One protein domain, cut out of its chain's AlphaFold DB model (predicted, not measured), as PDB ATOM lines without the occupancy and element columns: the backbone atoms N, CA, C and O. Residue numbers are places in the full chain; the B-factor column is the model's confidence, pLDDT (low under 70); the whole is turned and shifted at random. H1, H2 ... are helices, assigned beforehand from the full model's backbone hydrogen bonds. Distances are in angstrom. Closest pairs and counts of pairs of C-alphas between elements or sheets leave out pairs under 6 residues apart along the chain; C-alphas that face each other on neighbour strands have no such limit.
ATOM      1  N   LYS A  11     -32.571   9.753 -62.933       88.00
ATOM      2  CA  LYS A  11     -33.023   8.423 -63.365       88.00
ATOM      3  C   LYS A  11     -32.076   7.337 -62.855       88.00
ATOM      4  O   LYS A  11     -32.510   6.236 -62.537       88.00
ATOM      5  N   GLU A  12     -30.796   7.659 -62.753       88.56
ATOM      6  CA  GLU A  12     -29.731   6.799 -62.254       88.56
ATOM      7  C   GLU A  12     -29.962   6.435 -60.782       88.56
ATOM      8  O   GLU A  12     -29.901   5.260 -60.430       88.56
ATOM      9  N   GLU A  13     -30.322   7.415 -59.948       87.88
ATOM     10  CA  GLU A  13     -30.678   7.207 -58.537       87.88
ATOM     11  C   GLU A  13     -31.886   6.277 -58.377       87.88
ATOM     12  O   GLU A  13     -31.878   5.380 -57.526       87.88
ATOM     13  N   ILE A  14     -32.914   6.466 -59.214       89.06
ATOM     14  CA  ILE A  14     -34.104   5.608 -59.236       89.06
ATOM     15  C   ILE A  14     -33.715   4.183 -59.634       89.06
ATOM     16  O   ILE A  14     -34.102   3.242 -58.949       89.06
ATOM     17  N   ASN A  15     -32.923   4.017 -60.696       90.94
ATOM     18  CA  ASN A  15     -32.497   2.702 -61.175       90.94
ATOM     19  C   ASN A  15     -31.637   1.966 -60.139       90.94
ATOM     20  O   ASN A  15     -31.813   0.767 -59.941       90.94
ATOM     21  N   ALA A  16     -30.719   2.667 -59.467       90.75
ATOM     22  CA  ALA A  16     -29.878   2.085 -58.424       90.75
ATOM     23  C   ALA A  16     -30.723   1.604 -57.236       90.75
ATOM     24  O   ALA A  16     -30.541   0.490 -56.738       90.75
ATOM     25  N   TYR A  17     -31.699   2.418 -56.828       92.12
ATOM     26  CA  TYR A  17     -32.647   2.058 -55.785       92.12
ATOM     27  C   TYR A  17     -33.536   0.871 -56.191       92.12
ATOM     28  O   TYR A  17     -33.665  -0.088 -55.431       92.12
ATOM     29  N   GLU A  18     -34.110   0.884 -57.395       91.88
ATOM     30  CA  GLU A  18     -34.919  -0.224 -57.918       91.88
ATOM     31  C   GLU A  18     -34.107  -1.517 -58.047       91.88
ATOM     32  O   GLU A  18     -34.601  -2.581 -57.681       91.88
ATOM     33  N   GLY A  19     -32.850  -1.429 -58.487       91.94
ATOM     34  CA  GLY A  19     -31.928  -2.562 -58.520       91.94
ATOM     35  C   GLY A  19     -31.716  -3.173 -57.134       91.94
ATOM     36  O   GLY A  19     -31.790  -4.394 -56.980       91.94
ATOM     37  N   LEU A  20     -31.540  -2.335 -56.105       93.31
ATOM     38  CA  LEU A  20     -31.427  -2.811 -54.728       93.31
ATOM     39  C   LEU A  20     -32.738  -3.435 -54.224       93.31
ATOM     40  O   LEU A  20     -32.693  -4.467 -53.562       93.31
ATOM     41  N   VAL A  21     -33.900  -2.865 -54.559       92.94
ATOM     42  CA  VAL A  21     -35.215  -3.434 -54.201       92.94
ATOM     43  C   VAL A  21     -35.451  -4.785 -54.877       92.94
ATOM     44  O   VAL A  21     -36.013  -5.684 -54.254       92.94
ATOM     45  N   LEU A  22     -35.002  -4.965 -56.122       93.06
ATOM     46  CA  LEU A  22     -35.084  -6.251 -56.819       93.06
ATOM     47  C   LEU A  22     -34.244  -7.328 -56.121       93.06
ATOM     48  O   LEU A  22     -34.708  -8.458 -55.976       93.06
ATOM     49  N   ALA A  23     -33.042  -6.981 -55.654       91.81
ATOM     50  CA  ALA A  23     -32.203  -7.887 -54.869       91.81
ATOM     51  C   ALA A  23     -32.771  -8.131 -53.458       91.81
ATOM     52  O   ALA A  23     -32.738  -9.249 -52.944       91.81
ATOM     53  N   TRP A  24     -33.327  -7.086 -52.842       94.25
ATOM     54  CA  TRP A  24     -33.804  -7.073 -51.465       94.25
ATOM     55  C   TRP A  24     -35.189  -6.417 -51.358       94.25
ATOM     56  O   TRP A  24     -35.293  -5.251 -50.973       94.25
ATOM     57  N   PRO A  25     -36.288  -7.165 -51.573       90.56
ATOM     58  CA  PRO A  25     -37.643  -6.598 -51.563       90.56
ATOM     59  C   PRO A  25     -38.053  -5.909 -50.248       90.56
ATOM     60  O   PRO A  25     -38.972  -5.092 -50.217       90.56
ATOM     61  N   CYS A  26     -37.374  -6.220 -49.138       91.31
ATOM     62  CA  CYS A  26     -37.589  -5.550 -47.852       91.31
ATOM     63  C   CYS A  26     -37.165  -4.069 -47.850       91.31
ATOM     64  O   CYS A  26     -37.732  -3.290 -47.087       91.31
ATOM     65  N   VAL A  27     -36.235  -3.666 -48.724       93.12
ATOM     66  CA  VAL A  27     -35.699  -2.297 -48.807       93.12
ATOM     67  C   VAL A  27     -36.802  -1.274 -49.052       93.12
ATOM     68  O   VAL A  27     -36.788  -0.211 -48.434       93.12
ATOM     69  N   GLU A  28     -37.810  -1.605 -49.864       91.94
ATOM     70  CA  GLU A  28     -38.926  -0.693 -50.125       91.94
ATOM     71  C   GLU A  28     -39.803  -0.449 -48.905       91.94
ATOM     72  O   GLU A  28     -40.133   0.702 -48.595       91.94
ATOM     73  N   LYS A  29     -40.123  -1.512 -48.168       91.88
ATOM     74  CA  LYS A  29     -40.913  -1.404 -46.937       91.88
ATOM     75  C   LYS A  29     -40.156  -0.622 -45.870       91.88
ATOM     76  O   LYS A  29     -40.741   0.246 -45.232       91.88
ATOM     77  N   ILE A  30     -38.863  -0.897 -45.719       93.00
ATOM     78  CA  ILE A  30     -38.005  -0.237 -44.732       93.00
ATOM     79  C   ILE A  30     -37.843   1.243 -45.077       93.00
ATOM     80  O   ILE A  30     -38.144   2.087 -44.242       93.00
ATOM     81  N   SER A  31     -37.472   1.575 -46.315       92.62
ATOM     82  CA  SER A  31     -37.316   2.968 -46.757       92.62
ATOM     83  C   SER A  31     -38.593   3.777 -46.558       92.62
ATOM     84  O   SER A  31     -38.559   4.883 -46.029       92.62
ATOM     85  N   THR A  32     -39.740   3.211 -46.946       91.75
ATOM     86  CA  THR A  32     -41.044   3.871 -46.797       91.75
ATOM     87  C   THR A  32     -41.388   4.101 -45.326       91.75
ATOM     88  O   THR A  32     -41.879   5.173 -44.970       91.75
ATOM     89  N   HIS A  33     -41.101   3.118 -44.468       93.12
ATOM     90  CA  HIS A  33     -41.289   3.247 -43.027       93.12
ATOM     91  C   HIS A  33     -40.394   4.338 -42.435       93.12
ATOM     92  O   HIS A  33     -40.904   5.231 -41.767       93.12
ATOM     93  N   LEU A  34     -39.097   4.351 -42.758       93.38
ATOM     94  CA  LEU A  34     -38.167   5.382 -42.293       93.38
ATOM     95  C   LEU A  34     -38.623   6.787 -42.703       93.38
ATOM     96  O   LEU A  34     -38.645   7.681 -41.865       93.38
ATOM     97  N   ILE A  35     -39.091   6.973 -43.943       92.44
ATOM     98  CA  ILE A  35     -39.679   8.249 -44.391       92.44
ATOM     99  C   ILE A  35     -40.865   8.665 -43.534       92.44
ATOM    100  O   ILE A  35     -40.995   9.844 -43.208       92.44
ATOM    101  N   SER A  36     -41.738   7.719 -43.191       91.44
ATOM    102  CA  SER A  36     -42.931   8.007 -42.393       91.44
ATOM    103  C   SER A  36     -42.606   8.494 -40.980       91.44
ATOM    104  O   SER A  36     -43.400   9.237 -40.406       91.44
ATOM    105  N   LEU A  37     -41.430   8.136 -40.449       91.44
ATOM    106  CA  LEU A  37     -40.951   8.612 -39.153       91.44
ATOM    107  C   LEU A  37     -40.417  10.050 -39.233       91.44
ATOM    108  O   LEU A  37     -40.401  10.756 -38.226       91.44
ATOM    109  N   LEU A  38     -39.983  10.504 -40.412       90.88
ATOM    110  CA  LEU A  38     -39.366  11.817 -40.576       90.88
ATOM    111  C   LEU A  38     -40.400  12.954 -40.613       90.88
ATOM    112  O   LEU A  38     -41.439  12.835 -41.276       90.88
ATOM    113  N   PRO A  39     -40.079  14.121 -40.018       89.06
ATOM    114  CA  PRO A  39     -40.861  15.338 -40.207       89.06
ATOM    115  C   PRO A  39     -40.993  15.690 -41.693       89.06
ATOM    116  O   PRO A  39     -40.012  15.623 -42.436       89.06
ATOM    117  N   THR A  40     -42.173  16.143 -42.132       85.19
ATOM    118  CA  THR A  40     -42.479  16.435 -43.551       85.19
ATOM    119  C   THR A  40     -41.434  17.324 -44.235       85.19
ATOM    120  O   THR A  40     -41.094  17.109 -45.395       85.19
ATOM    121  N   VAL A  41     -40.879  18.296 -43.505       85.06
ATOM    122  CA  VAL A  41     -39.861  19.237 -44.009       85.06
ATOM    123  C   VAL A  41     -38.544  18.532 -44.369       85.06
ATOM    124  O   VAL A  41     -37.828  18.977 -45.261       85.06
ATOM    125  N   GLN A  42     -38.236  17.412 -43.713       85.06
ATOM    126  CA  GLN A  42     -36.974  16.679 -43.839       85.06
ATOM    127  C   GLN A  42     -37.103  15.380 -44.647       85.06
ATOM    128  O   GLN A  42     -36.089  14.765 -44.963       85.06
ATOM    129  N   GLN A  43     -38.313  14.990 -45.064       85.69
ATOM    130  CA  GLN A  43     -38.539  13.776 -45.864       85.69
ATOM    131  C   GLN A  43     -37.755  13.753 -47.181       85.69
ATOM    132  O   GLN A  43     -37.442  12.682 -47.678       85.69
ATOM    133  N   LYS A  44     -37.390  14.906 -47.752       84.50
ATOM    134  CA  LYS A  44     -36.558  14.943 -48.966       84.50
ATOM    135  C   LYS A  44     -35.102  14.541 -48.715       84.50
ATOM    136  O   LYS A  44     -34.457  14.030 -49.622       84.50
ATOM    137  N   LEU A  45     -34.590  14.744 -47.500       87.25
ATOM    138  CA  LEU A  45     -33.182  14.501 -47.163       87.25
ATOM    139  C   LEU A  45     -32.836  13.007 -47.124       87.25
ATOM    140  O   LEU A  45     -31.691  12.626 -47.348       87.25
ATOM    141  N   ILE A  46     -33.829  12.150 -46.884       89.19
ATOM    142  CA  ILE A  46     -33.617  10.701 -46.843       89.19
ATOM    143  C   ILE A  46     -33.240  10.114 -48.205       89.19
ATOM    144  O   ILE A  46     -32.598   9.074 -48.237       89.19
ATOM    145  N   ALA A  47     -33.583  10.767 -49.323       89.19
ATOM    146  CA  ALA A  47     -33.167  10.293 -50.639       89.19
ATOM    147  C   ALA A  47     -31.645  10.316 -50.767       89.19
ATOM    148  O   ALA A  47     -31.064   9.315 -51.172       89.19
ATOM    149  N   SER A  48     -31.001  11.402 -50.331       90.38
ATOM    150  CA  SER A  48     -29.541  11.497 -50.281       90.38
ATOM    151  C   SER A  48     -28.946  10.416 -49.377       90.38
ATOM    152  O   SER A  48     -28.047   9.699 -49.802       90.38
ATOM    153  N   ALA A  49     -29.518  10.205 -48.187       92.88
ATOM    154  CA  ALA A  49     -29.067   9.149 -47.278       92.88
ATOM    155  C   ALA A  49     -29.223   7.735 -47.872       92.88
ATOM    156  O   ALA A  49     -28.359   6.883 -47.687       92.88
ATOM    157  N   ILE A  50     -30.308   7.477 -48.609       94.12
ATOM    158  CA  ILE A  50     -30.525   6.211 -49.320       94.12
ATOM    159  C   ILE A  50     -29.485   6.032 -50.428       94.12
ATOM    160  O   ILE A  50     -28.962   4.933 -50.581       94.12
ATOM    161  N   GLN A  51     -29.155   7.084 -51.180       93.50
ATOM    162  CA  GLN A  51     -28.134   7.013 -52.229       93.50
ATOM    163  C   GLN A  51     -26.739   6.759 -51.650       93.50
ATOM    164  O   GLN A  51     -26.029   5.884 -52.138       93.50
ATOM    165  N   GLU A  52     -26.379   7.435 -50.558       94.38
ATOM    166  CA  GLU A  52     -25.139   7.160 -49.823       94.38
ATOM    167  C   GLU A  52     -25.094   5.709 -49.318       94.38
ATOM    168  O   GLU A  52     -24.083   5.022 -49.469       94.38
ATOM    169  N   ALA A  53     -26.210   5.202 -48.789       95.75
ATOM    170  CA  ALA A  53     -26.323   3.825 -48.323       95.75
ATOM    171  C   ALA A  53     -26.216   2.793 -49.463       95.75
ATOM    172  O   ALA A  53     -25.590   1.747 -49.293       95.75
ATOM    173  N   ILE A  54     -26.786   3.079 -50.639       95.25
ATOM    174  CA  ILE A  54     -26.642   2.242 -51.842       95.25
ATOM    175  C   ILE A  54     -25.194   2.262 -52.341       95.25
ATOM    176  O   ILE A  54     -24.665   1.216 -52.723       95.25
ATOM    177  N   ALA A  55     -24.530   3.417 -52.331       94.81
ATOM    178  CA  ALA A  55     -23.123   3.510 -52.703       94.81
ATOM    179  C   ALA A  55     -22.251   2.665 -51.757       94.81
ATOM    180  O   ALA A  55     -21.445   1.855 -52.219       94.81
ATOM    181  N   ALA A  56     -22.484   2.760 -50.445       94.00
ATOM    182  CA  ALA A  56     -21.784   1.960 -49.442       94.00
ATOM    183  C   ALA A  56     -22.080   0.453 -49.555       94.00
ATOM    184  O   ALA A  56     -21.187  -0.368 -49.338       94.00
ATOM    185  N   TYR A  57     -23.300   0.068 -49.948       94.12
ATOM    186  CA  TYR A  57     -23.657  -1.323 -50.247       94.12
ATOM    187  C   TYR A  57     -22.782  -1.903 -51.373       94.12
ATOM    188  O   TYR A  57     -22.327  -3.046 -51.278       94.12
ATOM    189  N   HIS A  58     -22.504  -1.116 -52.418       93.12
ATOM    190  CA  HIS A  58     -21.715  -1.538 -53.583       93.12
ATOM    191  C   HIS A  58     -20.203  -1.320 -53.431       93.12
ATOM    192  O   HIS A  58     -19.432  -1.773 -54.278       93.12
ATOM    193  N   GLN A  59     -19.754  -0.663 -52.359       91.69
ATOM    194  CA  GLN A  59     -18.344  -0.342 -52.165       91.69
ATOM    195  C   GLN A  59     -17.466  -1.615 -52.125       91.69
ATOM    196  O   GLN A  59     -17.854  -2.630 -51.523       91.69
ATOM    197  N   PRO A  60     -16.271  -1.598 -52.746       90.50
ATOM    198  CA  PRO A  60     -15.281  -2.651 -52.561       90.50
ATOM    199  C   PRO A  60     -14.605  -2.486 -51.193       90.50
ATOM    200  O   PRO A  60     -13.749  -1.624 -51.001       90.50
ATOM    201  N   TYR A  61     -15.007  -3.307 -50.225       90.88
ATOM    202  CA  TYR A  61     -14.357  -3.366 -48.916       90.88
ATOM    203  C   TYR A  61     -13.017  -4.115 -49.017       90.88
ATOM    204  O   TYR A  61     -12.909  -5.056 -49.806       90.88
ATOM    205  N   PRO A  62     -12.000  -3.757 -48.207       91.38
ATOM    206  CA  PRO A  62     -10.693  -4.429 -48.213       91.38
ATOM    207  C   PRO A  62     -10.743  -5.861 -47.649       91.38
ATOM    208  O   PRO A  62      -9.743  -6.572 -47.651       91.38
ATOM    209  N   PHE A  63     -11.905  -6.288 -47.161       92.00
ATOM    210  CA  PHE A  63     -12.188  -7.610 -46.628       92.00
ATOM    211  C   PHE A  63     -13.466  -8.169 -47.252       92.00
ATOM    212  O   PHE A  63     -14.305  -7.437 -47.784       92.00
ATOM    213  N   TYR A  64     -13.632  -9.487 -47.157       92.25
ATOM    214  CA  TYR A  64     -14.828 -10.156 -47.653       92.25
ATOM    215  C   TYR A  64     -16.082  -9.669 -46.918       92.25
ATOM    216  O   TYR A  64     -16.122  -9.670 -45.686       92.25
ATOM    217  N   MET A  65     -17.107  -9.295 -47.685       95.31
ATOM    218  CA  MET A  65     -18.435  -8.910 -47.207       95.31
ATOM    219  C   MET A  65     -19.489  -9.751 -47.918       95.31
ATOM    220  O   MET A  65     -19.569  -9.735 -49.147       95.31
ATOM    221  N   THR A  66     -20.302 -10.461 -47.142       95.56
ATOM    222  CA  THR A  66     -21.483 -11.172 -47.637       95.56
ATOM    223  C   THR A  66     -22.560 -10.183 -48.078       95.56
ATOM    224  O   THR A  66     -22.625  -9.060 -47.576       95.56
ATOM    225  N   ASP A  67     -23.476 -10.612 -48.948       94.62
ATOM    226  CA  ASP A  67     -24.597  -9.759 -49.370       94.62
ATOM    227  C   ASP A  67     -25.487  -9.340 -48.186       94.62
ATOM    228  O   ASP A  67     -26.040  -8.242 -48.172       94.62
ATOM    229  N   TRP A  68     -25.573 -10.178 -47.148       96.62
ATOM    230  CA  TRP A  68     -26.279  -9.852 -45.907       96.62
ATOM    231  C   TRP A  68     -25.583  -8.752 -45.105       96.62
ATOM    232  O   TRP A  68     -26.260  -7.864 -44.597       96.62
ATOM    233  N   GLU A  69     -24.253  -8.783 -45.009       96.56
ATOM    234  CA  GLU A  69     -23.484  -7.714 -44.361       96.56
ATOM    235  C   GLU A  69     -23.591  -6.413 -45.168       96.56
ATOM    236  O   GLU A  69     -23.760  -5.344 -44.591       96.56
ATOM    237  N   ARG A  70     -23.588  -6.486 -46.506       96.00
ATOM    238  CA  ARG A  70     -23.837  -5.313 -47.364       96.00
ATOM    239  C   ARG A  70     -25.236  -4.738 -47.143       96.00
ATOM    240  O   ARG A  70     -25.384  -3.527 -47.010       96.00
ATOM    241  N   LEU A  71     -26.262  -5.586 -47.041       96.56
ATOM    242  CA  LEU A  71     -27.608  -5.133 -46.683       96.56
ATOM    243  C   LEU A  71     -27.633  -4.501 -45.282       96.56
ATOM    244  O   LEU A  71     -28.286  -3.480 -45.089       96.56
ATOM    245  N   ALA A  72     -26.910  -5.066 -44.313       96.31
ATOM    246  CA  ALA A  72     -26.791  -4.479 -42.982       96.31
ATOM    247  C   ALA A  72     -26.146  -3.083 -43.025       96.31
ATOM    248  O   ALA A  72     -26.656  -2.191 -42.357       96.31
ATOM    249  N   VAL A  73     -25.126  -2.841 -43.861       96.19
ATOM    250  CA  VAL A  73     -24.569  -1.487 -44.089       96.19
ATOM    251  C   VAL A  73     -25.668  -0.510 -44.508       96.19
ATOM    252  O   VAL A  73     -25.819   0.552 -43.903       96.19
ATOM    253  N   TYR A  74     -26.471  -0.892 -45.504       96.31
ATOM    254  CA  TYR A  74     -27.571  -0.062 -45.990       96.31
ATOM    255  C   TYR A  74     -28.555   0.305 -44.863       96.31
ATOM    256  O   TYR A  74     -28.943   1.467 -44.701       96.31
ATOM    257  N   LEU A  75     -28.931  -0.683 -44.046       95.94
ATOM    258  CA  LEU A  75     -29.838  -0.489 -42.916       95.94
ATOM    259  C   LEU A  75     -29.222   0.394 -41.835       95.94
ATOM    260  O   LEU A  75     -29.881   1.313 -41.356       95.94
ATOM    261  N   ILE A  76     -27.959   0.152 -41.479       96.31
ATOM    262  CA  ILE A  76     -27.273   0.925 -40.447       96.31
ATOM    263  C   ILE A  76     -27.230   2.399 -40.847       96.31
ATOM    264  O   ILE A  76     -27.611   3.260 -40.058       96.31
ATOM    265  N   MET A  77     -26.829   2.700 -42.086       96.50
ATOM    266  CA  MET A  77     -26.733   4.076 -42.578       96.50
ATOM    267  C   MET A  77     -28.085   4.792 -42.586       96.50
ATOM    268  O   MET A  77     -28.196   5.908 -42.075       96.50
ATOM    269  N   THR A  78     -29.125   4.152 -43.119       95.62
ATOM    270  CA  THR A  78     -30.455   4.772 -43.236       95.62
ATOM    271  C   THR A  78     -31.150   4.940 -41.880       95.62
ATOM    272  O   THR A  78     -31.781   5.973 -41.630       95.62
ATOM    273  N   ILE A  79     -30.985   3.989 -40.955       95.50
ATOM    274  CA  ILE A  79     -31.521   4.090 -39.590       95.50
ATOM    275  C   ILE A  79     -30.737   5.122 -38.773       95.50
ATOM    276  O   ILE A  79     -31.354   5.948 -38.103       95.50
ATOM    277  N   ASN A  80     -29.403   5.149 -38.859       95.25
ATOM    278  CA  ASN A  80     -28.591   6.174 -38.195       95.25
ATOM    279  C   ASN A  80     -28.950   7.575 -38.691       95.25
ATOM    280  O   ASN A  80     -29.095   8.494 -37.888       95.25
ATOM    281  N   PHE A  81     -29.134   7.748 -40.001       94.75
ATOM    282  CA  PHE A  81     -29.617   9.007 -40.558       94.75
ATOM    283  C   PHE A  81     -30.959   9.410 -39.933       94.75
ATOM    284  O   PHE A  81     -31.096  10.520 -39.422       94.75
ATOM    285  N   THR A  82     -31.924   8.489 -39.903       94.00
ATOM    286  CA  THR A  82     -33.251   8.731 -39.314       94.00
ATOM    287  C   THR A  82     -33.141   9.102 -37.833       94.00
ATOM    288  O   THR A  82     -33.727  10.090 -37.400       94.00
ATOM    289  N   THR A  83     -32.308   8.384 -37.079       93.69
ATOM    290  CA  THR A  83     -32.012   8.642 -35.662       93.69
ATOM    291  C   THR A  83     -31.472  10.060 -35.445       93.69
ATOM    292  O   THR A  83     -31.961  10.787 -34.578       93.69
ATOM    293  N   LYS A  84     -30.508  10.497 -36.272       92.38
ATOM    294  CA  LYS A  84     -29.946  11.860 -36.222       92.38
ATOM    295  C   LYS A  84     -31.008  12.919 -36.499       92.38
ATOM    296  O   LYS A  84     -31.076  13.912 -35.782       92.38
ATOM    297  N   ILE A  85     -31.843  12.706 -37.516       92.25
ATOM    298  CA  ILE A  85     -32.904  13.652 -37.879       92.25
ATOM    299  C   ILE A  85     -33.959  13.765 -36.774       92.25
ATOM    300  O   ILE A  85     -34.450  14.856 -36.489       92.25
ATOM    301  N   LEU A  86     -34.268  12.655 -36.104       90.31
ATOM    302  CA  LEU A  86     -35.176  12.634 -34.961       90.31
ATOM    303  C   LEU A  86     -34.579  13.250 -33.686       90.31
ATOM    304  O   LEU A  86     -35.296  13.349 -32.692       90.31
ATOM    305  N   ALA A  87     -33.316  13.694 -33.715       86.06
ATOM    306  CA  ALA A  87     -32.628  14.365 -32.613       86.06
ATOM    307  C   ALA A  87     -32.722  13.591 -31.283       86.06
ATOM    308  O   ALA A  87     -33.024  14.168 -30.241       86.06
ATOM    309  N   GLY A  88     -32.517  12.269 -31.336       76.00
ATOM    310  CA  GLY A  88     -32.505  11.406 -30.148       76.00
ATOM    311  C   GLY A  88     -33.885  11.052 -29.580       76.00
ATOM    312  O   GLY A  88     -33.968  10.436 -28.527       76.00
ATOM    313  N   LYS A  89     -34.987  11.389 -30.265       87.69
ATOM    314  CA  LYS A  89     -36.337  10.960 -29.844       87.69
ATOM    315  C   LYS A  89     -36.566   9.451 -29.938       87.69
ATOM    316  O   LYS A  89     -37.487   8.945 -29.309       87.69
ATOM    317  N   MET A  90     -35.794   8.775 -30.781       90.75
ATOM    318  CA  MET A  90     -35.796   7.326 -30.940       90.75
ATOM    319  C   MET A  90     -34.360   6.879 -31.166       90.75
ATOM    320  O   MET A  90     -33.661   7.486 -31.974       90.75
ATOM    321  N   SER A  91     -33.947   5.822 -30.484       93.75
ATOM    322  CA  SER A  91     -32.670   5.139 -30.669       93.75
ATOM    323  C   SER A  91     -32.650   4.297 -31.947       93.75
ATOM    324  O   SER A  91     -33.692   3.944 -32.514       93.75
ATOM    325  N   PHE A  92     -31.448   3.890 -32.364       93.75
ATOM    326  CA  PHE A  92     -31.256   2.962 -33.476       93.75
ATOM    327  C   PHE A  92     -32.124   1.705 -33.341       93.75
ATOM    328  O   PHE A  92     -32.806   1.320 -34.290       93.75
ATOM    329  N   TYR A  93     -32.126   1.066 -32.166       93.25
ATOM    330  CA  TYR A  93     -32.840  -0.196 -31.966       93.25
ATOM    331  C   TYR A  93     -34.353  -0.020 -31.922       93.25
ATOM    332  O   TYR A  93     -35.064  -0.896 -32.410       93.25
ATOM    333  N   GLU A  94     -34.864   1.098 -31.403       94.00
ATOM    334  CA  GLU A  94     -36.302   1.393 -31.460       94.00
ATOM    335  C   GLU A  94     -36.771   1.524 -32.911       94.00
ATOM    336  O   GLU A  94     -37.770   0.916 -33.305       94.00
ATOM    337  N   ILE A  95     -36.004   2.238 -33.745       94.00
ATOM    338  CA  ILE A  95     -36.306   2.360 -35.174       94.00
ATOM    339  C   ILE A  95     -36.156   1.003 -35.869       94.00
ATOM    340  O   ILE A  95     -37.067   0.581 -36.580       94.00
ATOM    341  N   ALA A  96     -35.056   0.283 -35.635       93.00
ATOM    342  CA  ALA A  96     -34.798  -1.023 -36.239       93.00
ATOM    343  C   ALA A  96     -35.902  -2.043 -35.911       93.00
ATOM    344  O   ALA A  96     -36.349  -2.764 -36.799       93.00
ATOM    345  N   THR A  97     -36.392  -2.058 -34.669       92.38
ATOM    346  CA  THR A  97     -37.462  -2.968 -34.223       92.38
ATOM    347  C   THR A  97     -38.812  -2.619 -34.850       92.38
ATOM    348  O   THR A  97     -39.644  -3.497 -35.064       92.38
ATOM    349  N   SER A  98     -39.030  -1.346 -35.193       92.81
ATOM    350  CA  SER A  98     -40.235  -0.915 -35.912       92.81
ATOM    351  C   SER A  98     -40.220  -1.261 -37.412       92.81
ATOM    352  O   SER A  98     -41.263  -1.214 -38.063       92.81
ATOM    353  N   CYS A  99     -39.059  -1.624 -37.969       92.19
ATOM    354  CA  CYS A  99     -38.893  -1.985 -39.375       92.19
ATOM    355  C   CYS A  99     -39.198  -3.469 -39.643       92.19
ATOM    356  O   CYS A  99     -38.919  -4.353 -38.836       92.19
ATOM    357  N   PHE A 100     -39.664  -3.772 -40.859       87.31
ATOM    358  CA  PHE A 100     -39.831  -5.147 -41.350       87.31
ATOM    359  C   PHE A 100     -38.490  -5.753 -41.788       87.31
ATOM    360  O   PHE A 100     -38.251  -5.980 -42.979       87.31
ATOM    361  N   LEU A 101     -37.596  -5.979 -40.826       91.62
ATOM    362  CA  LEU A 101     -36.271  -6.533 -41.080       91.62
ATOM    363  C   LEU A 101     -36.339  -8.027 -41.462       91.62
ATOM    364  O   LEU A 101     -37.151  -8.776 -40.910       91.62
ATOM    365  N   PRO A 102     -35.481  -8.508 -42.382       92.38
ATOM    366  CA  PRO A 102     -35.346  -9.940 -42.649       92.38
ATOM    367  C   PRO A 102     -34.961 -10.721 -41.388       92.38
ATOM    368  O   PRO A 102     -34.174 -10.240 -40.582       92.38
ATOM    369  N   ARG A 103     -35.402 -11.981 -41.259       90.69
ATOM    370  CA  ARG A 103     -35.123 -12.828 -40.075       90.69
ATOM    371  C   ARG A 103     -33.633 -12.949 -39.724       90.69
ATOM    372  O   ARG A 103     -33.291 -13.110 -38.558       90.69
ATOM    373  N   ARG A 104     -32.751 -12.903 -40.728       92.06
ATOM    374  CA  ARG A 104     -31.293 -12.978 -40.543       92.06
ATOM    375  C   ARG A 104     -30.693 -11.687 -39.971       92.06
ATOM    376  O   ARG A 104     -29.595 -11.718 -39.436       92.06
ATOM    377  N   MET A 105     -31.419 -10.579 -40.064       94.00
ATOM    378  CA  MET A 105     -31.003  -9.252 -39.631       94.00
ATOM    379  C   MET A 105     -31.315  -9.039 -38.143       94.00
ATOM    380  O   MET A 105     -32.120  -8.193 -37.764       94.00
ATOM    381  N   THR A 106     -30.724  -9.881 -37.296       94.56
ATOM    382  CA  THR A 106     -30.849  -9.768 -35.837       94.56
ATOM    383  C   THR A 106     -30.004  -8.606 -35.312       94.56
ATOM    384  O   THR A 106     -29.054  -8.186 -35.972       94.56
ATOM    385  N   ALA A 107     -30.296  -8.122 -34.100       92.50
ATOM    386  CA  ALA A 107     -29.475  -7.103 -33.436       92.50
ATOM    387  C   ALA A 107     -27.989  -7.504 -33.391       92.50
ATOM    388  O   ALA A 107     -27.136  -6.732 -33.813       92.50
ATOM    389  N   ALA A 108     -27.699  -8.756 -33.016       94.81
ATOM    390  CA  ALA A 108     -26.333  -9.272 -32.966       94.81
ATOM    391  C   ALA A 108     -25.638  -9.243 -34.341       94.81
ATOM    392  O   ALA A 108     -24.490  -8.830 -34.442       94.81
ATOM    393  N   PHE A 109     -26.341  -9.617 -35.418       96.25
ATOM    394  CA  PHE A 109     -25.776  -9.577 -36.770       96.25
ATOM    395  C   PHE A 109     -25.485  -8.142 -37.240       96.25
ATOM    396  O   PHE A 109     -24.465  -7.885 -37.884       96.25
ATOM    397  N   ILE A 110     -26.377  -7.202 -36.912       95.69
ATOM    398  CA  ILE A 110     -26.187  -5.779 -37.207       95.69
ATOM    399  C   ILE A 110     -24.976  -5.241 -36.438       95.69
ATOM    400  O   ILE A 110     -24.124  -4.592 -37.038       95.69
ATOM    401  N   GLU A 111     -24.861  -5.544 -35.145       95.56
ATOM    402  CA  GLU A 111     -23.731  -5.141 -34.298       95.56
ATOM    403  C   GLU A 111     -22.403  -5.724 -34.779       95.56
ATOM    404  O   GLU A 111     -21.405  -5.010 -34.858       95.56
ATOM    405  N   ASP A 112     -22.379  -7.006 -35.138       96.25
ATOM    406  CA  ASP A 112     -21.197  -7.660 -35.702       96.25
ATOM    407  C   ASP A 112     -20.760  -6.985 -37.000       96.25
ATOM    408  O   ASP A 112     -19.578  -6.678 -37.174       96.25
ATOM    409  N   THR A 113     -21.717  -6.683 -37.881       96.00
ATOM    410  CA  THR A 113     -21.433  -5.966 -39.126       96.00
ATOM    411  C   THR A 113     -20.910  -4.562 -38.842       96.00
ATOM    412  O   THR A 113     -19.892  -4.175 -39.411       96.00
ATOM    413  N   ALA A 114     -21.559  -3.815 -37.944       95.31
ATOM    414  CA  ALA A 114     -21.168  -2.462 -37.560       95.31
ATOM    415  C   ALA A 114     -19.736  -2.432 -37.006       95.31
ATOM    416  O   ALA A 114     -18.912  -1.641 -37.461       95.31
ATOM    417  N   ARG A 115     -19.394  -3.370 -36.113       95.81
ATOM    418  CA  ARG A 115     -18.031  -3.530 -35.584       95.81
ATOM    419  C   ARG A 115     -17.022  -3.852 -36.680       95.81
ATOM    420  O   ARG A 115     -15.962  -3.234 -36.729       95.81
ATOM    421  N   LYS A 116     -17.359  -4.776 -37.583       94.69
ATOM    422  CA  LYS A 116     -16.486  -5.190 -38.692       94.69
ATOM    423  C   LYS A 116     -16.083  -4.020 -39.593       94.69
ATOM    424  O   LYS A 116     -14.949  -3.970 -40.056       94.69
ATOM    425  N   ILE A 117     -16.995  -3.079 -39.822       92.75
ATOM    426  CA  ILE A 117     -16.770  -1.897 -40.668       92.75
ATOM    427  C   ILE A 117     -16.476  -0.622 -39.867       92.75
ATOM    428  O   ILE A 117     -16.398   0.453 -40.454       92.75
ATOM    429  N   SER A 118     -16.307  -0.726 -38.543       92.50
ATOM    430  CA  SER A 118     -16.086   0.415 -37.639       92.50
ATOM    431  C   SER A 118     -17.159   1.514 -37.749       92.50
ATOM    432  O   SER A 118     -16.855   2.702 -37.676       92.50
TER     433      SER A 118
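What this domain is: This is residues 11 to 118 of the 124 residues of an uncharacterized protein of Xenorhabdus sp. KJ12.1 (UniProt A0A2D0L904). The long helix H4 runs through the middle, with H2 and H3 alongside it, H5 and H6 packed crosswise on it, and H1 slanted across H3, away from H5 and H6. The printed part has 108 residues with six named helices, H1 to H6 along the chain, and is all helix. It is compact, with a radius of gyration of the C-alphas of 13.2 A and spans of 38 by 34 by 23 A.

Where its parts are: H1 is residues 11 to 23, from C-alpha 11 at (-33.023, 8.423, -63.365). H2 is 26 to 37, H3 45 to 58, H4 67 to 85 with 27.4 A from first to last C-alpha, H5 92 to 98 and H6 107 to 116, ending at C-alpha 116 at (-16.486, -5.190, -38.692).

How they stand to each other: The hub H4 forms a helical hairpin with H3, closest C-alphas Ala 53 and Tyr 74, 4.7 A. H4 touches H2 with residues 78 to 82 alone, at a shallow tilt of 6 degrees. Every helix's O i to N i+4 pairs are within hydrogen-bond range.

The domain as a whole: The printed part has no cut and no long link; no printed residue is under 70 in pLDDT.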